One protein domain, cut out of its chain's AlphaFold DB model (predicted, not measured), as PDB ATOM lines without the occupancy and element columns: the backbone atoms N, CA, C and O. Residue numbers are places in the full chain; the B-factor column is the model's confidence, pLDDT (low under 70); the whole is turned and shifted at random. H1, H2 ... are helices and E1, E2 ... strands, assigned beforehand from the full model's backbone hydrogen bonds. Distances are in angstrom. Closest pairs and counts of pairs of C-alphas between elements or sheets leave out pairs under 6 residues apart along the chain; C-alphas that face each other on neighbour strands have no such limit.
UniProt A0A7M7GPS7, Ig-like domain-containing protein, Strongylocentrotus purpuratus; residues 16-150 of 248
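AT A GLANCE: This is residues 16 to 150 of the 248 residues of the protein "Ig-like domain-containing protein" of Strongylocentrotus purpuratus (UniProt A0A7M7GPS7). A loose-ended sandwich: a twisted sheet, E1 E2 E5 E4, partly covered by the small sheet E3 E6, their strands crossed at 36 degrees, with H2 grazing the large sheet. Both sheets are antiparallel; short pairings tie the last stretch, residues 135 to 150, to E6 and to residues 36 to 37. The printed part has 135 residues, under half in named elements, in the order H1 E1 E2 H2 E3 E4 E5 E6 H3; the class is mixed. It is compact, radius of gyration of the C-alphas 15.5 A, yet elongated, spanning 51 by 28 by 27 A.

HOW THE PARTS SIT: E1, residues 25 to 29, and E2, residues 42 to 51, form a hairpin at 168 degrees, with N 26 and O 47 2.9 A apart. E5, residues 101 to 110, is antiparallel to E2, with N 46 and O 106 2.8 A apart. E4, residues 87 to 97, forms a hairpin with E5, with N 92 and O 105 2.8 A apart. E3, residues 65 to 70, and E6, residues 120 to 125, are antiparallel, with N 68 and O 122 2.8 A apart. The closest C-alphas of E2 and E6 are Cys 46 and Cys 123, 6.3 A. H2, residues 58 to 63, only grazes the large sheet with residues 58 to 62. H3, residues 130 to 134, and H1, residues 16 to 19, are not on it. In H2 and H3 every O i to N i+4 pair is within hydrogen-bond range; H1 is too short for one.

IN THESE COORDINATES: E4 is 29.7 A long, E5 28.5 A and E2 28.3 A. H1 begins at C-alpha 16 (153.824, 180.539, 132.864); H3 ends at C-alpha 134 (171.989, 190.560, 125.098).

THE WHOLE: The C-alphas of Ala 54 and Gln 150 are farthest apart, 52.5 A. The printed part has no cut; links E1 to E2 and E3 to E4 are long. Mean pLDDT of the printed part is 72.7, with residues 16 to 25 and 126 to 140 among those under 70.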
ATOM      1  N   LEU A  16     153.923 179.086 132.724       51.09
ATOM      2  CA  LEU A  16     153.824 180.539 132.864       51.09
ATOM      3  C   LEU A  16     155.128 181.116 133.409       51.09
ATOM      4  O   LEU A  16     155.614 182.092 132.866       51.09
ATOM      5  N   SER A  17     155.744 180.494 134.414       46.47
ATOM      6  CA  SER A  17     157.044 180.944 134.933       46.47
ATOM      7  C   SER A  17     158.206 180.715 133.957       46.47
ATOM      8  O   SER A  17     159.140 181.506 133.968       46.47
ATOM      9  N   LEU A  18     158.124 179.718 133.067       45.88
ATOM     10  CA  LEU A  18     159.067 179.504 131.956       45.88
ATOM     11  C   LEU A  18     158.818 180.443 130.761       45.88
ATOM     12  O   LEU A  18     159.768 180.803 130.072       45.88
ATOM     13  N   ALA A  19     157.572 180.856 130.513       45.22
ATOM     14  CA  ALA A  19     157.222 181.836 129.481       45.22
ATOM     15  C   ALA A  19     157.496 183.285 129.923       45.22
ATOM     16  O   ALA A  19     157.671 184.156 129.078       45.22
ATOM     17  N   ASN A  20     157.569 183.542 131.233       41.84
ATOM     18  CA  ASN A  20     157.808 184.866 131.816       41.84
ATOM     19  C   ASN A  20     159.297 185.150 132.107       41.84
ATOM     20  O   ASN A  20     159.611 186.023 132.910       41.84
ATOM     21  N   VAL A  21     160.221 184.389 131.502       42.88
ATOM     22  CA  VAL A  21     161.680 184.502 131.740       42.88
ATOM     23  C   VAL A  21     162.305 185.709 131.027       42.88
ATOM     24  O   VAL A  21     163.451 186.065 131.293       42.88
ATOM     25  N   GLU A  22     161.567 186.401 130.167       48.56
ATOM     26  CA  GLU A  22     162.037 187.644 129.561       48.56
ATOM     27  C   GLU A  22     161.448 188.821 130.334       48.56
ATOM     28  O   GLU A  22     160.349 189.283 130.046       48.56
ATOM     29  N   GLY A  23     162.172 189.276 131.363       50.09
ATOM     30  CA  GLY A  23     161.918 190.574 131.982       50.09
ATOM     31  C   GLY A  23     161.955 191.635 130.887       50.09
ATOM     32  O   GLY A  23     162.981 191.825 130.228       50.09
ATOM     33  N   TRP A  24     160.807 192.250 130.625       52.25
ATOM     34  CA  TRP A  24     160.651 193.199 129.534       52.25
ATOM     35  C   TRP A  24     161.500 194.415 129.858       52.25
ATOM     36  O   TRP A  24     161.444 194.932 130.970       52.25
ATOM     37  N   THR A  25     162.339 194.819 128.907       63.84
ATOM     38  CA  THR A  25     163.057 196.087 128.996       63.84
ATOM     39  C   THR A  25     162.483 197.013 127.937       63.84
ATOM     40  O   THR A  25     162.612 196.757 126.734       63.84
ATOM     41  N   GLU A  26     161.766 198.036 128.384       73.69
ATOM     42  CA  GLU A  26     161.244 199.095 127.527       73.69
ATOM     43  C   GLU A  26     162.228 200.254 127.530       73.69
ATOM     44  O   GLU A  26     162.734 200.646 128.577       73.69
ATOM     45  N   LEU A  27     162.534 200.763 126.338       77.69
ATOM     46  CA  LEU A  27     163.499 201.832 126.136       77.69
ATOM     47  C   LEU A  27     162.835 202.926 125.313       77.69
ATOM     48  O   LEU A  27     162.316 202.646 124.229       77.69
ATOM     49  N   TYR A  28     162.835 204.149 125.827       80.50
ATOM     50  CA  TYR A  28     162.169 205.275 125.186       80.50
ATOM     51  C   TYR A  28     162.818 206.605 125.584       80.50
ATOM     52  O   TYR A  28     163.533 206.698 126.582       80.50
ATOM     53  N   LEU A  29     162.591 207.638 124.772       81.50
ATOM     54  CA  LEU A  29     162.942 209.012 125.128       81.50
ATOM     55  C   LEU A  29     161.979 209.513 126.203       81.50
ATOM     56  O   LEU A  29     160.775 209.296 126.082       81.50
ATOM     57  N   GLY A  30     162.490 210.221 127.214       73.38
ATOM     58  CA  GLY A  30     161.650 210.857 128.236       73.38
ATOM     59  C   GLY A  30     160.607 211.812 127.640       73.38
ATOM     60  O   GLY A  30     159.515 211.949 128.185       73.38
ATOM     61  N   ASP A  31     160.922 212.395 126.479       77.81
ATOM     62  CA  ASP A  31     160.016 213.187 125.649       77.81
ATOM     63  C   ASP A  31     160.111 212.709 124.180       77.81
ATOM     64  O   ASP A  31     161.060 213.074 123.481       77.81
ATOM     65  N   PRO A  32     159.207 211.824 123.716       70.62
ATOM     66  CA  PRO A  32     159.314 211.175 122.407       70.62
ATOM     67  C   PRO A  32     158.984 212.091 121.222       70.62
ATOM     68  O   PRO A  32     159.394 211.788 120.103       70.62
ATOM     69  N   ASP A  33     158.268 213.192 121.457       70.38
ATOM     70  CA  ASP A  33     157.823 214.116 120.405       70.38
ATOM     71  C   ASP A  33     158.795 215.292 120.209       70.38
ATOM     72  O   ASP A  33     158.611 216.132 119.324       70.38
ATOM     73  N   ARG A  34     159.836 215.377 121.044       74.88
ATOM     74  CA  ARG A  34     160.775 216.492 121.045       74.88
ATOM     75  C   ARG A  34     161.951 216.242 120.110       74.88
ATOM     76  O   ARG A  34     162.739 215.320 120.297       74.88
ATOM     77  N   GLU A  35     162.138 217.162 119.169       82.12
ATOM     78  CA  GLU A  35     163.379 217.265 118.409       82.12
ATOM     79  C   GLU A  35     164.552 217.618 119.335       82.12
ATOM     80  O   GLU A  35     164.506 218.566 120.130       82.12
ATOM     81  N   ILE A  36     165.625 216.835 119.238       84.31
ATOM     82  CA  ILE A  36     166.806 216.998 120.076       84.31
ATOM     83  C   ILE A  36     167.830 217.815 119.299       84.31
ATOM     84  O   ILE A  36     168.410 217.338 118.333       84.31
ATOM     85  N   HIS A  37     168.092 219.042 119.742       87.62
ATOM     86  CA  HIS A  37     169.134 219.887 119.155       87.62
ATOM     87  C   HIS A  37     170.427 219.857 119.966       87.62
ATOM     88  O   HIS A  37     170.410 219.626 121.178       87.62
ATOM     89  N   VAL A  38     171.547 220.194 119.324       86.56
ATOM     90  CA  VAL A  38     172.830 220.410 120.006       86.56
ATOM     91  C   VAL A  38     172.673 221.400 121.169       86.56
ATOM     92  O   VAL A  38     172.097 222.480 121.044       86.56
ATOM     93  N   GLY A  39     173.207 221.029 122.329       84.75
ATOM     94  CA  GLY A  39     173.094 221.796 123.566       84.75
ATOM     95  C   GLY A  39     171.817 221.528 124.367       84.75
ATOM     96  O   GLY A  39     171.738 222.009 125.496       84.75
ATOM     97  N   SER A  40     170.869 220.739 123.846       87.69
ATOM     98  CA  SER A  40     169.712 220.255 124.613       87.69
ATOM     99  C   SER A  40     170.123 219.167 125.596       87.69
ATOM    100  O   SER A  40     171.091 218.442 125.371       87.69
ATOM    101  N   ASP A  41     169.357 219.029 126.669       90.19
ATOM    102  CA  ASP A  41     169.468 217.876 127.553       90.19
ATOM    103  C   ASP A  41     168.627 216.725 126.983       90.19
ATOM    104  O   ASP A  41     167.509 216.945 126.507       90.19
ATOM    105  N   ILE A  42     169.192 215.518 127.001       89.56
ATOM    106  CA  ILE A  42     168.548 214.284 126.544       89.56
ATOM    107  C   ILE A  42     168.262 213.425 127.762       89.56
ATOM    108  O   ILE A  42     169.149 213.226 128.590       89.56
ATOM    109  N   GLU A  43     167.059 212.871 127.823       91.12
ATOM    110  CA  GLU A  43     166.669 211.884 128.821       91.12
ATOM    111  C   GLU A  43     166.225 210.607 128.116       91.12
ATOM    112  O   GLU A  43     165.324 210.620 127.275       91.12
ATOM    113  N   ILE A  44     166.880 209.501 128.453       89.44
ATOM    114  CA  ILE A  44     166.570 208.170 127.940       89.44
ATOM    115  C   ILE A  44     166.154 207.320 129.126       89.44
ATOM    116  O   ILE A  44     166.897 207.195 130.099       89.44
ATOM    117  N   VAL A  45     164.966 206.738 129.043       88.94
ATOM    118  CA  VAL A  45     164.369 205.964 130.127       88.94
ATOM    119  C   VAL A  45     164.369 204.492 129.750       88.94
ATOM    120  O   VAL A  45     164.049 204.116 128.621       88.94
ATOM    121  N   CYS A  46     164.773 203.670 130.712       85.69
ATOM    122  CA  CYS A  46     164.790 202.221 130.650       85.69
ATOM    123  C   CYS A  46     163.958 201.666 131.800       85.69
ATOM    124  O   CYS A  46     164.375 201.763 132.953       85.69
ATOM    125  N   ASP A  47     162.827 201.047 131.483       84.06
ATOM    126  CA  ASP A  47     162.030 200.304 132.454       84.06
ATOM    127  C   ASP A  47     162.358 198.822 132.309       84.06
ATOM    128  O   ASP A  47     162.245 198.271 131.216       84.06
ATOM    129  N   SER A  48     162.813 198.187 133.389       77.19
ATOM    130  CA  SER A  48     163.250 196.792 133.383       77.19
ATOM    131  C   SER A  48     162.753 196.039 134.612       77.19
ATOM    132  O   SER A  48     162.890 196.492 135.750       77.19
ATOM    133  N   ASP A  49     162.229 194.837 134.383       75.25
ATOM    134  CA  ASP A  49     161.909 193.889 135.447       75.25
ATOM    135  C   ASP A  49     163.164 193.094 135.840       75.25
ATOM    136  O   ASP A  49     163.618 192.197 135.118       75.25
ATOM    137  N   LEU A  50     163.725 193.379 137.018       72.50
ATOM    138  CA  LEU A  50     164.885 192.664 137.541       72.50
ATOM    139  C   LEU A  50     164.488 191.661 138.614       72.50
ATOM    140  O   LEU A  50     163.893 192.000 139.630       72.50
ATOM    141  N   GLN A  51     164.914 190.412 138.447       70.75
ATOM    142  CA  GLN A  51     164.841 189.451 139.538       70.75
ATOM    143  C   GLN A  51     165.805 189.867 140.656       70.75
ATOM    144  O   GLN A  51     167.018 189.971 140.430       70.75
ATOM    145  N   ARG A  52     165.252 190.087 141.850       71.88
ATOM    146  CA  ARG A  52     165.965 190.470 143.065       71.88
ATOM    147  C   ARG A  52     166.072 189.258 143.993       71.88
ATOM    148  O   ARG A  52     165.071 188.834 144.571       71.88
ATOM    149  N   PRO A  53     167.274 188.681 144.154       70.06
ATOM    150  CA  PRO A  53     167.535 187.714 145.211       70.06
ATOM    151  C   PRO A  53     167.208 188.303 146.586       70.06
ATOM    152  O   PRO A  53     167.411 189.496 146.812       70.06
ATOM    153  N   ALA A  54     166.715 187.470 147.504       69.50
ATOM    154  CA  ALA A  54     166.260 187.902 148.830       69.50
ATOM    155  C   ALA A  54     167.364 188.554 149.688       69.50
ATOM    156  O   ALA A  54     167.068 189.275 150.635       69.50
ATOM    157  N   ASP A  55     168.626 188.296 149.361       74.62
ATOM    158  CA  ASP A  55     169.823 188.826 150.009       74.62
ATOM    159  C   ASP A  55     170.428 190.048 149.293       74.62
ATOM    160  O   ASP A  55     171.379 190.639 149.802       74.62
ATOM    161  N   MET A  56     169.873 190.467 148.148       76.44
ATOM    162  CA  MET A  56     170.410 191.569 147.343       76.44
ATOM    163  C   MET A  56     169.907 192.931 147.825       76.44
ATOM    164  O   MET A  56     168.710 193.239 147.766       76.44
ATOM    165  N   ASN A  57     170.832 193.791 148.248       82.06
ATOM    166  CA  ASN A  57     170.514 195.170 148.630       82.06
ATOM    167  C   ASN A  57     170.307 196.083 147.398       82.06
ATOM    168  O   ASN A  57     170.627 195.718 146.265       82.06
ATOM    169  N   ASP A  58     169.736 197.273 147.618       78.75
ATOM    170  CA  ASP A  58     169.422 198.225 146.539       78.75
ATOM    171  C   ASP A  58     170.681 198.702 145.801       78.75
ATOM    172  O   ASP A  58     170.645 198.909 144.589       78.75
ATOM    173  N   ASP A  59     171.807 198.847 146.502       80.25
ATOM    174  CA  ASP A  59     173.067 199.303 145.907       80.25
ATOM    175  C   ASP A  59     173.685 198.247 144.981       80.25
ATOM    176  O   ASP A  59     174.238 198.574 143.929       80.25
ATOM    177  N   GLU A  60     173.567 196.971 145.332       77.50
ATOM    178  CA  GLU A  60     173.933 195.847 144.475       77.50
ATOM    179  C   GLU A  60     173.009 195.758 143.269       77.50
ATOM    180  O   GLU A  60     173.490 195.613 142.147       77.50
ATOM    181  N   LEU A  61     171.698 195.920 143.469       74.75
ATOM    182  CA  LEU A  61     170.727 195.932 142.377       74.75
ATOM    183  C   LEU A  61     171.005 197.083 141.397       74.75
ATOM    184  O   LEU A  61     171.004 196.873 140.185       74.75
ATOM    185  N   ARG A  62     171.359 198.266 141.913       75.00
ATOM    186  CA  ARG A  62     171.799 199.422 141.117       75.00
ATOM    187  C   ARG A  62     173.041 199.122 140.290       75.00
ATOM    188  O   ARG A  62     173.135 199.512 139.130       75.00
ATOM    189  N   ARG A  63     174.008 198.393 140.850       74.88
ATOM    190  CA  ARG A  63     175.208 197.997 140.098       74.88
ATOM    191  C   ARG A  63     174.885 197.066 138.939       74.88
ATOM    192  O   ARG A  63     175.653 197.073 137.979       74.88
ATOM    193  N   LYS A  64     173.755 196.350 138.990       75.12
ATOM    194  CA  LYS A  64     173.324 195.439 137.931       75.12
ATOM    195  C   LYS A  64     172.736 196.118 136.709       75.12
ATOM    196  O   LYS A  64     172.615 195.408 135.726       75.12
ATOM    197  N   ILE A  65     172.411 197.410 136.703       77.81
ATOM    198  CA  ILE A  65     171.982 198.105 135.476       77.81
ATOM    199  C   ILE A  65     173.151 198.913 134.912       77.81
ATOM    200  O   ILE A  65     173.887 199.590 135.633       77.81
ATOM    201  N   GLY A  66     173.346 198.808 133.603       79.56
ATOM    202  CA  GLY A  66     174.353 199.531 132.847       79.56
ATOM    203  C   GLY A  66     173.773 200.124 131.571       79.56
ATOM    204  O   GLY A  66     172.806 199.615 131.013       79.56
ATOM    205  N   TRP A  67     174.410 201.194 131.110       83.19
ATOM    206  CA  TRP A  67     174.097 201.862 129.856       83.19
ATOM    207  C   TRP A  67     175.268 201.709 128.894       83.19
ATOM    208  O   TRP A  67     176.426 201.872 129.287       83.19
ATOM    209  N   LEU A  68     174.958 201.392 127.643       81.69
ATOM    210  CA  LEU A  68     175.903 201.300 126.539       81.69
ATOM    211  C   LEU A  68     175.485 202.282 125.441       81.69
ATOM    212  O   LEU A  68     174.290 202.464 125.196       81.69
ATOM    213  N   ARG A  69     176.469 202.885 124.775       83.19
ATOM    214  CA  ARG A  69     176.283 203.706 123.571       83.19
ATOM    215  C   ARG A  69     177.134 203.140 122.440       83.19
ATOM    216  O   ARG A  69     178.230 202.664 122.716       83.19
ATOM    217  N   GLY A  70     176.673 203.187 121.197       74.44
ATOM    218  CA  GLY A  70     177.476 202.729 120.060       74.44
ATOM    219  C   GLY A  70     176.649 202.215 118.892       74.44
ATOM    220  O   GLY A  70     175.423 202.240 118.919       74.44
ATOM    221  N   GLY A  71     177.329 201.764 117.840       60.84
ATOM    222  CA  GLY A  71     176.685 201.272 116.624       60.84
ATOM    223  C   GLY A  71     175.915 199.950 116.806       60.84
ATOM    224  O   GLY A  71     175.952 199.319 117.863       60.84
ATOM    225  N   PRO A  72     175.237 199.468 115.746       52.47
ATOM    226  CA  PRO A  72     174.594 198.150 115.744       52.47
ATOM    227  C   PRO A  72     175.612 196.997 115.796       52.47
ATOM    228  O   PRO A  72     175.232 195.843 115.994       52.47
ATOM    229  N   VAL A  73     176.900 197.298 115.590       55.44
ATOM    230  CA  VAL A  73     178.003 196.344 115.651       55.44
ATOM    231  C   VAL A  73     178.604 196.361 117.050       55.44
ATOM    232  O   VAL A  73     179.001 197.388 117.585       55.44
ATOM    233  N   VAL A  74     178.681 195.164 117.613       52.56
ATOM    234  CA  VAL A  74     179.166 194.834 118.953       52.56
ATOM    235  C   VAL A  74     180.504 195.478 119.333       52.56
ATOM    236  O   VAL A  74     180.724 195.779 120.503       52.56
ATOM    237  N   GLU A  75     181.400 195.636 118.362       54.81
ATOM    238  CA  GLU A  75     182.778 196.089 118.570       54.81
ATOM    239  C   GLU A  75     182.878 197.594 118.875       54.81
ATOM    240  O   GLU A  75     183.888 198.026 119.423       54.81
ATOM    241  N   ASP A  76     181.805 198.358 118.631       59.47
ATOM    242  CA  ASP A  76     181.754 199.816 118.812       59.47
ATOM    243  C   ASP A  76     180.929 200.249 120.042       59.47
ATOM    244  O   ASP A  76     180.553 201.416 120.165       59.47
ATOM    245  N   LEU A  77     180.589 199.318 120.941       63.62
ATOM    246  CA  LEU A  77     179.807 199.616 122.144       63.62
ATOM    247  C   LEU A  77     180.700 200.117 123.285       63.62
ATOM    248  O   LEU A  77     181.532 199.388 123.825       63.62
ATOM    249  N   GLU A  78     180.455 201.347 123.720       73.44
ATOM    250  CA  GLU A  78     181.106 201.978 124.861       73.44
ATOM    251  C   GLU A  78     180.195 201.961 126.090       73.44
ATOM    252  O   GLU A  78     179.001 202.260 126.016       73.44
ATOM    253  N   VAL A  79     180.771 201.665 127.258       75.06
ATOM    254  CA  VAL A  79     180.061 201.817 128.532       75.06
ATOM    255  C   VAL A  79     179.862 203.300 128.808       75.06
ATOM    256  O   VAL A  79     180.825 204.053 128.948       75.06
ATOM    257  N   VAL A  80     178.603 203.710 128.947       75.31
ATOM    258  CA  VAL A  80     178.251 205.066 129.355       75.31
ATOM    259  C   VAL A  80     178.557 205.192 130.844       75.31
ATOM    260  O   VAL A  80     177.835 204.688 131.708       75.31
ATOM    261  N   ALA A  81     179.691 205.813 131.147       66.12
ATOM    262  CA  ALA A  81     180.134 206.036 132.510       66.12
ATOM    263  C   ALA A  81     179.652 207.399 133.018       66.12
ATOM    264  O   ALA A  81     179.803 208.418 132.350       66.12
ATOM    265  N   SER A  82     179.185 207.429 134.267       62.62
ATOM    266  CA  SER A  82     178.853 208.664 134.998       62.62
ATOM    267  C   SER A  82     180.075 209.561 135.285       62.62
ATOM    268  O   SER A  82     179.949 210.557 135.990       62.62
ATOM    269  N   SER A  83     181.274 209.198 134.812       58.91
ATOM    270  CA  SER A  83     182.494 209.997 134.967       58.91
ATOM    271  C   SER A  83     182.573 211.177 133.997       58.91
ATOM    272  O   SER A  83     183.397 212.065 134.200       58.91
ATOM    273  N   ASP A  84     181.752 211.191 132.942       71.94
ATOM    274  CA  ASP A  84     181.527 212.413 132.175       71.94
ATOM    275  C   ASP A  84     180.599 213.326 132.990       71.94
ATOM    276  O   ASP A  84     179.479 212.945 133.316       71.94
ATOM    277  N   ASN A  85     181.046 214.544 133.305       80.06
ATOM    278  CA  ASN A  85     180.258 215.527 134.062       80.06
ATOM    279  C   ASN A  85     178.947 215.934 133.360       80.06
ATOM    280  O   ASN A  85     178.114 216.620 133.958       80.06
ATOM    281  N   ARG A  86     178.776 215.567 132.086       86.44
ATOM    282  CA  ARG A  86     177.539 215.753 131.321       86.44
ATOM    283  C   ARG A  86     176.553 214.605 131.502       86.44
ATOM    284  O   ARG A  86     175.385 214.788 131.186       86.44
ATOM    285  N   VAL A  87     176.997 213.453 131.991       87.31
ATOM    286  CA  VAL A  87     176.195 212.236 132.070       87.31
ATOM    287  C   VAL A  87     175.802 211.955 133.514       87.31
ATOM    288  O   VAL A  87     176.656 211.840 134.393       87.31
ATOM    289  N   SER A  88     174.508 211.774 133.757       88.50
ATOM    290  CA  SER A  88     173.997 211.246 135.022       88.50
ATOM    291  C   SER A  88     173.098 210.047 134.772       88.50
ATOM    292  O   SER A  88     172.343 210.014 133.805       88.50
ATOM    293  N   ILE A  89     173.202 209.048 135.646       86.88
ATOM    294  CA  ILE A  89     172.338 207.870 135.625       86.88
ATOM    295  C   ILE A  89     171.589 207.839 136.948       86.88
ATOM    296  O   ILE A  89     172.201 207.719 138.012       86.88
ATOM    297  N   GLU A  90     170.272 207.930 136.867       88.06
ATOM    298  CA  GLU A  90     169.375 207.820 138.009       88.06
ATOM    299  C   GLU A  90     168.664 206.466 137.975       88.06
ATOM    300  O   GLU A  90     168.468 205.865 136.915       88.06
ATOM    301  N   MET A  91     168.339 205.942 139.156       85.38
ATOM    302  CA  MET A  91     167.630 204.674 139.308       85.38
ATOM    303  C   MET A  91     166.544 204.794 140.364       85.38
ATOM    304  O   MET A  91     166.819 205.144 141.518       85.38
ATOM    305  N   GLU A  92     165.338 204.429 139.956       85.62
ATOM    306  CA  GLU A  92     164.121 204.423 140.748       85.62
ATOM    307  C   GLU A  92     163.552 203.002 140.820       85.62
ATOM    308  O   GLU A  92     163.531 202.262 139.838       85.62
ATOM    309  N   PHE A  93     163.096 202.614 142.009       83.00
ATOM    310  CA  PHE A  93     162.443 201.332 142.247       83.00
ATOM    311  C   PHE A  93     160.937 201.571 142.277       83.00
ATOM    312  O   PHE A  93     160.428 202.164 143.228       83.00
ATOM    313  N   LEU A  94     160.242 201.157 141.219       78.50
ATOM    314  CA  LEU A  94     158.833 201.494 141.008       78.50
ATOM    315  C   LEU A  94     157.900 200.579 141.803       78.50
ATOM    316  O   LEU A  94     156.892 201.034 142.344       78.50
ATOM    317  N   SER A  95     158.228 199.289 141.893       72.06
ATOM    318  CA  SER A  95     157.437 198.329 142.658       72.06
ATOM    319  C   SER A  95     158.203 197.036 142.959       72.06
ATOM    320  O   SER A  95     159.079 196.613 142.204       72.06
ATOM    321  N   GLU A  96     157.845 196.369 144.061       64.19
ATOM    322  CA  GLU A  96     158.125 194.942 144.239       64.19
ATOM    323  C   GLU A  96     156.982 194.149 143.602       64.19
ATOM    324  O   GLU A  96     155.843 194.164 144.081       64.19
ATOM    325  N   ARG A  97     157.273 193.431 142.517       60.09
ATOM    326  CA  ARG A  97     156.351 192.433 141.984       60.09
ATOM    327  C   ARG A  97     156.422 191.172 142.842       60.09
ATOM    328  O   ARG A  97     157.486 190.714 143.266       60.09
ATOM    329  N   THR A  98     155.258 190.561 143.054       52.47
ATOM    330  CA  THR A  98     155.138 189.218 143.634       52.47
ATOM    331  C   THR A  98     156.110 188.257 142.934       52.47
ATOM    332  O   THR A  98     156.245 188.321 141.715       52.47
ATOM    333  N   PHE A  99     156.755 187.361 143.693       60.94
ATOM    334  CA  PHE A  99     157.764 186.380 143.235       60.94
ATOM    335  C   PHE A  99     159.224 186.867 143.116       60.94
ATOM    336  O   PHE A  99     160.025 186.219 142.443       60.94
ATOM    337  N   GLY A 100     159.608 187.939 143.819       64.31
ATOM    338  CA  GLY A 100     161.018 188.351 143.929       64.31
ATOM    339  C   GLY A 100     161.538 189.094 142.698       64.31
ATOM    340  O   GLY A 100     162.723 189.018 142.381       64.31
ATOM    341  N   PHE A 101     160.650 189.784 141.983       71.06
ATOM    342  CA  PHE A 101     161.009 190.709 140.912       71.06
ATOM    343  C   PHE A 101     160.814 192.139 141.403       71.06
ATOM    344  O   PHE A 101     159.850 192.432 142.105       71.06
ATOM    345  N   VAL A 102     161.724 193.025 141.028       75.62
ATOM    346  CA  VAL A 102     161.626 194.458 141.277       75.62
ATOM    347  C   VAL A 102     161.601 195.158 139.938       75.62
ATOM    348  O   VAL A 102     162.460 194.929 139.085       75.62
ATOM    349  N   GLU A 103     160.594 195.996 139.772       80.94
ATOM    350  CA  GLU A 103     160.490 196.891 138.637       80.94
ATOM    351  C   GLU A 103     161.425 198.073 138.883       80.94
ATOM    352  O   GLU A 103     161.304 198.792 139.883       80.94
ATOM    353  N   VAL A 104     162.402 198.231 137.995       80.62
ATOM    354  CA  VAL A 104     163.421 199.269 138.096       80.62
ATOM    355  C   VAL A 104     163.328 200.163 136.876       80.62
ATOM    356  O   VAL A 104     163.405 199.690 135.743       80.62
ATOM    357  N   ARG A 105     163.232 201.463 137.126       86.38
ATOM    358  CA  ARG A 105     163.408 202.497 136.118       86.38
ATOM    359  C   ARG A 105     164.814 203.052 136.230       86.38
ATOM    360  O   ARG A 105     165.219 203.522 137.292       86.38
ATOM    361  N   SER A 106     165.569 203.003 135.145       87.56
ATOM    362  CA  SER A 106     166.832 203.718 135.019       87.56
ATOM    363  C   SER A 106     166.679 204.847 134.015       87.56
ATOM    364  O   SER A 106     166.190 204.630 132.911       87.56
ATOM    365  N   THR A 107     167.136 206.037 134.386       90.31
ATOM    366  CA  THR A 107     167.133 207.211 133.515       90.31
ATOM    367  C   THR A 107     168.568 207.623 133.241       90.31
ATOM    368  O   THR A 107     169.328 207.898 134.169       90.31
ATOM    369  N   LEU A 108     168.943 207.655 131.967       90.31
ATOM    370  CA  LEU A 108     170.194 208.221 131.488       90.31
ATOM    371  C   LEU A 108     169.938 209.653 131.022       90.31
ATOM    372  O   LEU A 108     169.205 209.875 130.061       90.31
ATOM    373  N   THR A 109     170.590 210.613 131.668       91.38
ATOM    374  CA  THR A 109     170.548 212.022 131.279       91.38
ATOM    375  C   THR A 109     171.886 212.431 130.681       91.38
ATOM    376  O   THR A 109     172.932 212.250 131.307       91.38
ATOM    377  N   ILE A 110     171.855 213.026 129.490       90.81
ATOM    378  CA  ILE A 110     173.021 213.613 128.823       90.81
ATOM    379  C   ILE A 110     172.781 215.110 128.698       90.81
ATOM    380  O   ILE A 110     171.937 215.559 127.925       90.81
ATOM    381  N   ARG A 111     173.535 215.894 129.466       90.44
ATOM    382  CA  ARG A 111     173.434 217.351 129.488       90.44
ATOM    383  C   ARG A 111     174.215 217.982 128.350       90.44
ATOM    384  O   ARG A 111     175.374 217.624 128.097       90.44
ATOM    385  N   ARG A 112     173.616 218.999 127.726       89.44
ATOM    386  CA  ARG A 112     174.187 219.725 126.580       89.44
ATOM    387  C   ARG A 112     174.692 218.770 125.503       89.44
ATOM    388  O   ARG A 112     175.892 218.737 125.224       89.44
ATOM    389  N   ALA A 113     173.814 217.941 124.965       86.81
ATOM    390  CA  ALA A 113     174.166 216.914 123.999       86.81
ATOM    391  C   ALA A 113     174.872 217.498 122.763       86.81
ATOM    392  O   ALA A 113     174.571 218.605 122.315       86.81
ATOM    393  N   ALA A 114     175.853 216.774 122.237       87.44
ATOM    394  CA  ALA A 114     176.631 217.156 121.067       87.44
ATOM    395  C   ALA A 114     176.310 216.215 119.903       87.44
ATOM    396  O   ALA A 114     175.801 215.125 120.120       87.44
ATOM    397  N   LEU A 115     176.668 216.577 118.669       84.81
ATOM    398  CA  LEU A 115     176.435 215.708 117.502       84.81
ATOM    399  C   LEU A 115     177.050 214.305 117.658       84.81
ATOM    400  O   LEU A 115     176.500 213.334 117.156       84.81
ATOM    401  N   GLY A 116     178.164 214.186 118.389       82.69
ATOM    402  CA  GLY A 116     178.793 212.895 118.690       82.69
ATOM    403  C   GLY A 116     177.992 211.997 119.642       82.69
ATOM    404  O   GLY A 116     178.311 210.820 119.760       82.69
ATOM    405  N   ASP A 117     176.958 212.527 120.299       85.00
ATOM    406  CA  ASP A 117     176.027 211.759 121.132       85.00
ATOM    407  C   ASP A 117     174.855 211.190 120.295       85.00
ATOM    408  O   ASP A 117     173.991 210.494 120.818       85.00
ATOM    409  N   SER A 118     174.821 211.453 118.981       86.12
ATOM    410  CA  SER A 118     173.839 210.882 118.056       86.12
ATOM    411  C   SER A 118     174.204 209.427 117.756       86.12
ATOM    412  O   SER A 118     175.016 209.137 116.875       86.12
ATOM    413  N   THR A 119     173.648 208.494 118.524       85.62
ATOM    414  CA  THR A 119     173.995 207.072 118.446       85.62
ATOM    415  C   THR A 119     172.864 206.191 118.972       85.62
ATOM    416  O   THR A 119     171.809 206.681 119.383       85.62
ATOM    417  N   ASN A 120     173.076 204.876 118.956       83.69
ATOM    418  CA  ASN A 120     172.152 203.946 119.580       83.69
ATOM    419  C   ASN A 120     172.511 203.780 121.051       83.69
ATOM    420  O   ASN A 120     173.664 203.528 121.414       83.69
ATOM    421  N   TYR A 121     171.490 203.867 121.891       84.19
ATOM    422  CA  TYR A 121     171.600 203.611 123.315       84.19
ATOM    423  C   TYR A 121     170.970 202.271 123.651       84.19
ATOM    424  O   TYR A 121     169.941 201.881 123.098       84.19
ATOM    425  N   THR A 122     171.622 201.556 124.561       80.19
ATOM    426  CA  THR A 122     171.167 200.260 125.060       80.19
ATOM    427  C   THR A 122     171.258 200.253 126.579       80.19
ATOM    428  O   THR A 122     172.295 200.589 127.151       80.19
ATOM    429  N   CYS A 123     170.184 199.832 127.233       81.19
ATOM    430  CA  CYS A 123     170.163 199.525 128.659       81.19
ATOM    431  C   CYS A 123     170.391 198.017 128.829       81.19
ATOM    432  O   CYS A 123     169.780 197.232 128.106       81.19
ATOM    433  N   CYS A 124     171.291 197.589 129.717       75.50
ATOM    434  CA  CYS A 124     171.601 196.169 129.923       75.50
ATOM    435  C   CYS A 124     171.921 195.822 131.379       75.50
ATOM    436  O   CYS A 124     172.181 196.690 132.214       75.50
ATOM    437  N   LYS A 125     171.930 194.518 131.685       72.19
ATOM    438  CA  LYS A 125     172.268 194.001 133.014       72.19
ATOM    439  C   LYS A 125     173.782 193.748 133.169       72.19
ATOM    440  O   LYS A 125     174.294 192.763 132.639       72.19
ATOM    441  N   ARG A 126     174.483 194.601 133.930       63.91
ATOM    442  CA  ARG A 126     175.955 194.709 134.051       63.91
ATOM    443  C   ARG A 126     176.672 193.447 134.564       63.91
ATOM    444  O   ARG A 126     177.738 193.126 134.059       63.91
ATOM    445  N   ASP A 127     176.104 192.726 135.533       53.69
ATOM    446  CA  ASP A 127     176.792 191.622 136.252       53.69
ATOM    447  C   ASP A 127     176.622 190.237 135.625       53.69
ATOM    448  O   ASP A 127     176.888 189.199 136.232       53.69
ATOM    449  N   THR A 128     176.134 190.201 134.403       48.47
ATOM    450  CA  THR A 128     175.969 188.963 133.669       48.47
ATOM    451  C   THR A 128     176.810 189.077 132.407       48.47
ATOM    452  O   THR A 128     176.812 190.147 131.792       48.47
ATOM    453  N   PRO A 129     177.406 187.975 131.909       49.28
ATOM    454  CA  PRO A 129     177.798 187.908 130.504       49.28
ATOM    455  C   PRO A 129     176.609 188.219 129.575       49.28
ATOM    456  O   PRO A 129     176.787 188.298 128.382       49.28
ATOM    457  N   MET A 130     175.402 188.474 130.092       46.69
ATOM    458  CA  MET A 130     174.257 189.056 129.408       46.69
ATOM    459  C   MET A 130     174.432 190.469 128.854       46.69
ATOM    460  O   MET A 130     173.683 190.738 127.940       46.69
ATOM    461  N   CYS A 131     175.358 191.360 129.239       51.62
ATOM    462  CA  CYS A 131     175.630 192.488 128.311       51.62
ATOM    463  C   CYS A 131     176.329 191.973 127.032       51.62
ATOM    464  O   CYS A 131     176.198 192.596 125.984       51.62
ATOM    465  N   ASP A 132     176.967 190.794 127.081       49.62
ATOM    466  CA  ASP A 132     177.581 190.106 125.940       49.62
ATOM    467  C   ASP A 132     176.614 189.126 125.224       49.62
ATOM    468  O   ASP A 132     176.699 188.956 124.008       49.62
ATOM    469  N   GLU A 133     175.647 188.526 125.930       46.97
ATOM    470  CA  GLU A 133     174.591 187.670 125.364       46.97
ATOM    471  C   GLU A 133     173.341 188.472 124.940       46.97
ATOM    472  O   GLU A 133     172.712 188.119 123.944       46.97
ATOM    473  N   TRP A 134     172.988 189.585 125.602       49.47
ATOM    474  CA  TRP A 134     171.989 190.560 125.098       49.47
ATOM    475  C   TRP A 134     172.492 191.252 123.835       49.47
ATOM    476  O   TRP A 134     171.719 191.470 122.906       49.47
ATOM    477  N   ARG A 135     173.806 191.483 123.762       48.28
ATOM    478  CA  ARG A 135     174.554 191.870 122.558       48.28
ATOM    479  C   ARG A 135     174.384 190.876 121.394       48.28
ATOM    480  O   ARG A 135     174.531 191.287 120.250       48.28
ATOM    481  N   GLN A 136     174.020 189.610 121.643       43.81
ATOM    482  CA  GLN A 136     173.706 188.622 120.595       43.81
ATOM    483  C   GLN A 136     172.207 188.495 120.265       43.81
ATOM    484  O   GLN A 136     171.869 187.999 119.191       43.81
ATOM    485  N   ARG A 137     171.293 188.921 121.149       51.06
ATOM    486  CA  ARG A 137     169.845 188.634 121.030       51.06
ATOM    487  C   ARG A 137     168.989 189.740 120.399       51.06
ATOM    488  O   ARG A 137     167.770 189.639 120.465       51.06
ATOM    489  N   GLN A 138     169.584 190.748 119.753       48.34
ATOM    490  CA  GLN A 138     168.846 191.842 119.087       48.34
ATOM    491  C   GLN A 138     167.738 192.452 119.969       48.34
ATOM    492  O   GLN A 138     166.582 192.554 119.559       48.34
ATOM    493  N   GLN A 139     168.064 192.834 121.204       55.97
ATOM    494  CA  GLN A 139     167.105 193.539 122.055       55.97
ATOM    495  C   GLN A 139     167.243 195.061 121.941       55.97
ATOM    496  O   GLN A 139     168.286 195.587 121.560       55.97
ATOM    497  N   ARG A 140     166.103 195.719 122.183       63.44
ATOM    498  CA  ARG A 140     165.710 197.071 121.762       63.44
ATOM    499  C   ARG A 140     166.818 198.110 121.962       63.44
ATOM    500  O   ARG A 140     167.172 198.448 123.086       63.44
ATOM    501  N   GLN A 141     167.310 198.636 120.845       71.81
ATOM    502  CA  GLN A 141     168.129 199.839 120.808       71.81
ATOM    503  C   GLN A 141     167.221 201.043 120.579       71.81
ATOM    504  O   GLN A 141     166.285 200.965 119.780       71.81
ATOM    505  N   LEU A 142     167.512 202.149 121.255       79.44
ATOM    506  CA  LEU A 142     166.887 203.429 120.961       79.44
ATOM    507  C   LEU A 142     167.886 204.252 120.163       79.44
ATOM    508  O   LEU A 142     168.950 204.607 120.673       79.44
ATOM    509  N   GLN A 143     167.546 204.518 118.907       82.00
ATOM    510  CA  GLN A 143     168.301 205.446 118.084       82.00
ATOM    511  C   GLN A 143     167.956 206.867 118.517       82.00
ATOM    512  O   GLN A 143     166.786 207.246 118.532       82.00
ATOM    513  N   VAL A 144     168.981 207.636 118.869       82.19
ATOM    514  CA  VAL A 144     168.844 209.048 119.219       82.19
ATOM    515  C   VAL A 144     169.534 209.866 118.142       82.19
ATOM    516  O   VAL A 144     170.727 209.691 117.888       82.19
ATOM    517  N   GLU A 145     168.770 210.745 117.497       84.31
ATOM    518  CA  GLU A 145     169.271 211.658 116.475       84.31
ATOM    519  C   GLU A 145     169.324 213.079 117.030       84.31
ATOM    520  O   GLU A 145     168.325 213.600 117.526       84.31
ATOM    521  N   ILE A 146     170.509 213.692 116.974       83.12
ATOM    522  CA  ILE A 146     170.726 215.062 117.445       83.12
ATOM    523  C   ILE A 146     170.904 215.963 116.238       83.12
ATOM    524  O   ILE A 146     171.862 215.840 115.474       83.12
ATOM    525  N   LEU A 147     169.998 216.916 116.105       85.50
ATOM    526  CA  LEU A 147     170.000 217.888 115.036       85.50
ATOM    527  C   LEU A 147     170.989 219.014 115.360       85.50
ATOM    528  O   LEU A 147     171.044 219.494 116.500       85.50
ATOM    529  N   PRO A 148     171.762 219.498 114.375       81.44
ATOM    530  CA  PRO A 148     172.556 220.697 114.568       81.44
ATOM    531  C   PRO A 148     171.627 221.847 114.964       81.44
ATOM    532  O   PRO A 148     170.563 222.044 114.375       81.44
ATOM    533  N   THR A 149     172.033 222.630 115.959       73.94
ATOM    534  CA  THR A 149     171.396 223.923 116.197       73.94
ATOM    535  C   THR A 149     171.684 224.751 114.961       73.94
ATOM    536  O   THR A 149     172.852 225.001 114.663       73.94
ATOM    537  N   GLN A 150     170.652 225.128 114.205       57.62
ATOM    538  CA  GLN A 150     170.820 226.071 113.107       57.62
ATOM    539  C   GLN A 150     171.261 227.410 113.707       57.62
ATOM    540  O   GLN A 150     170.456 228.280 114.024       57.62
TER     541      GLN A 150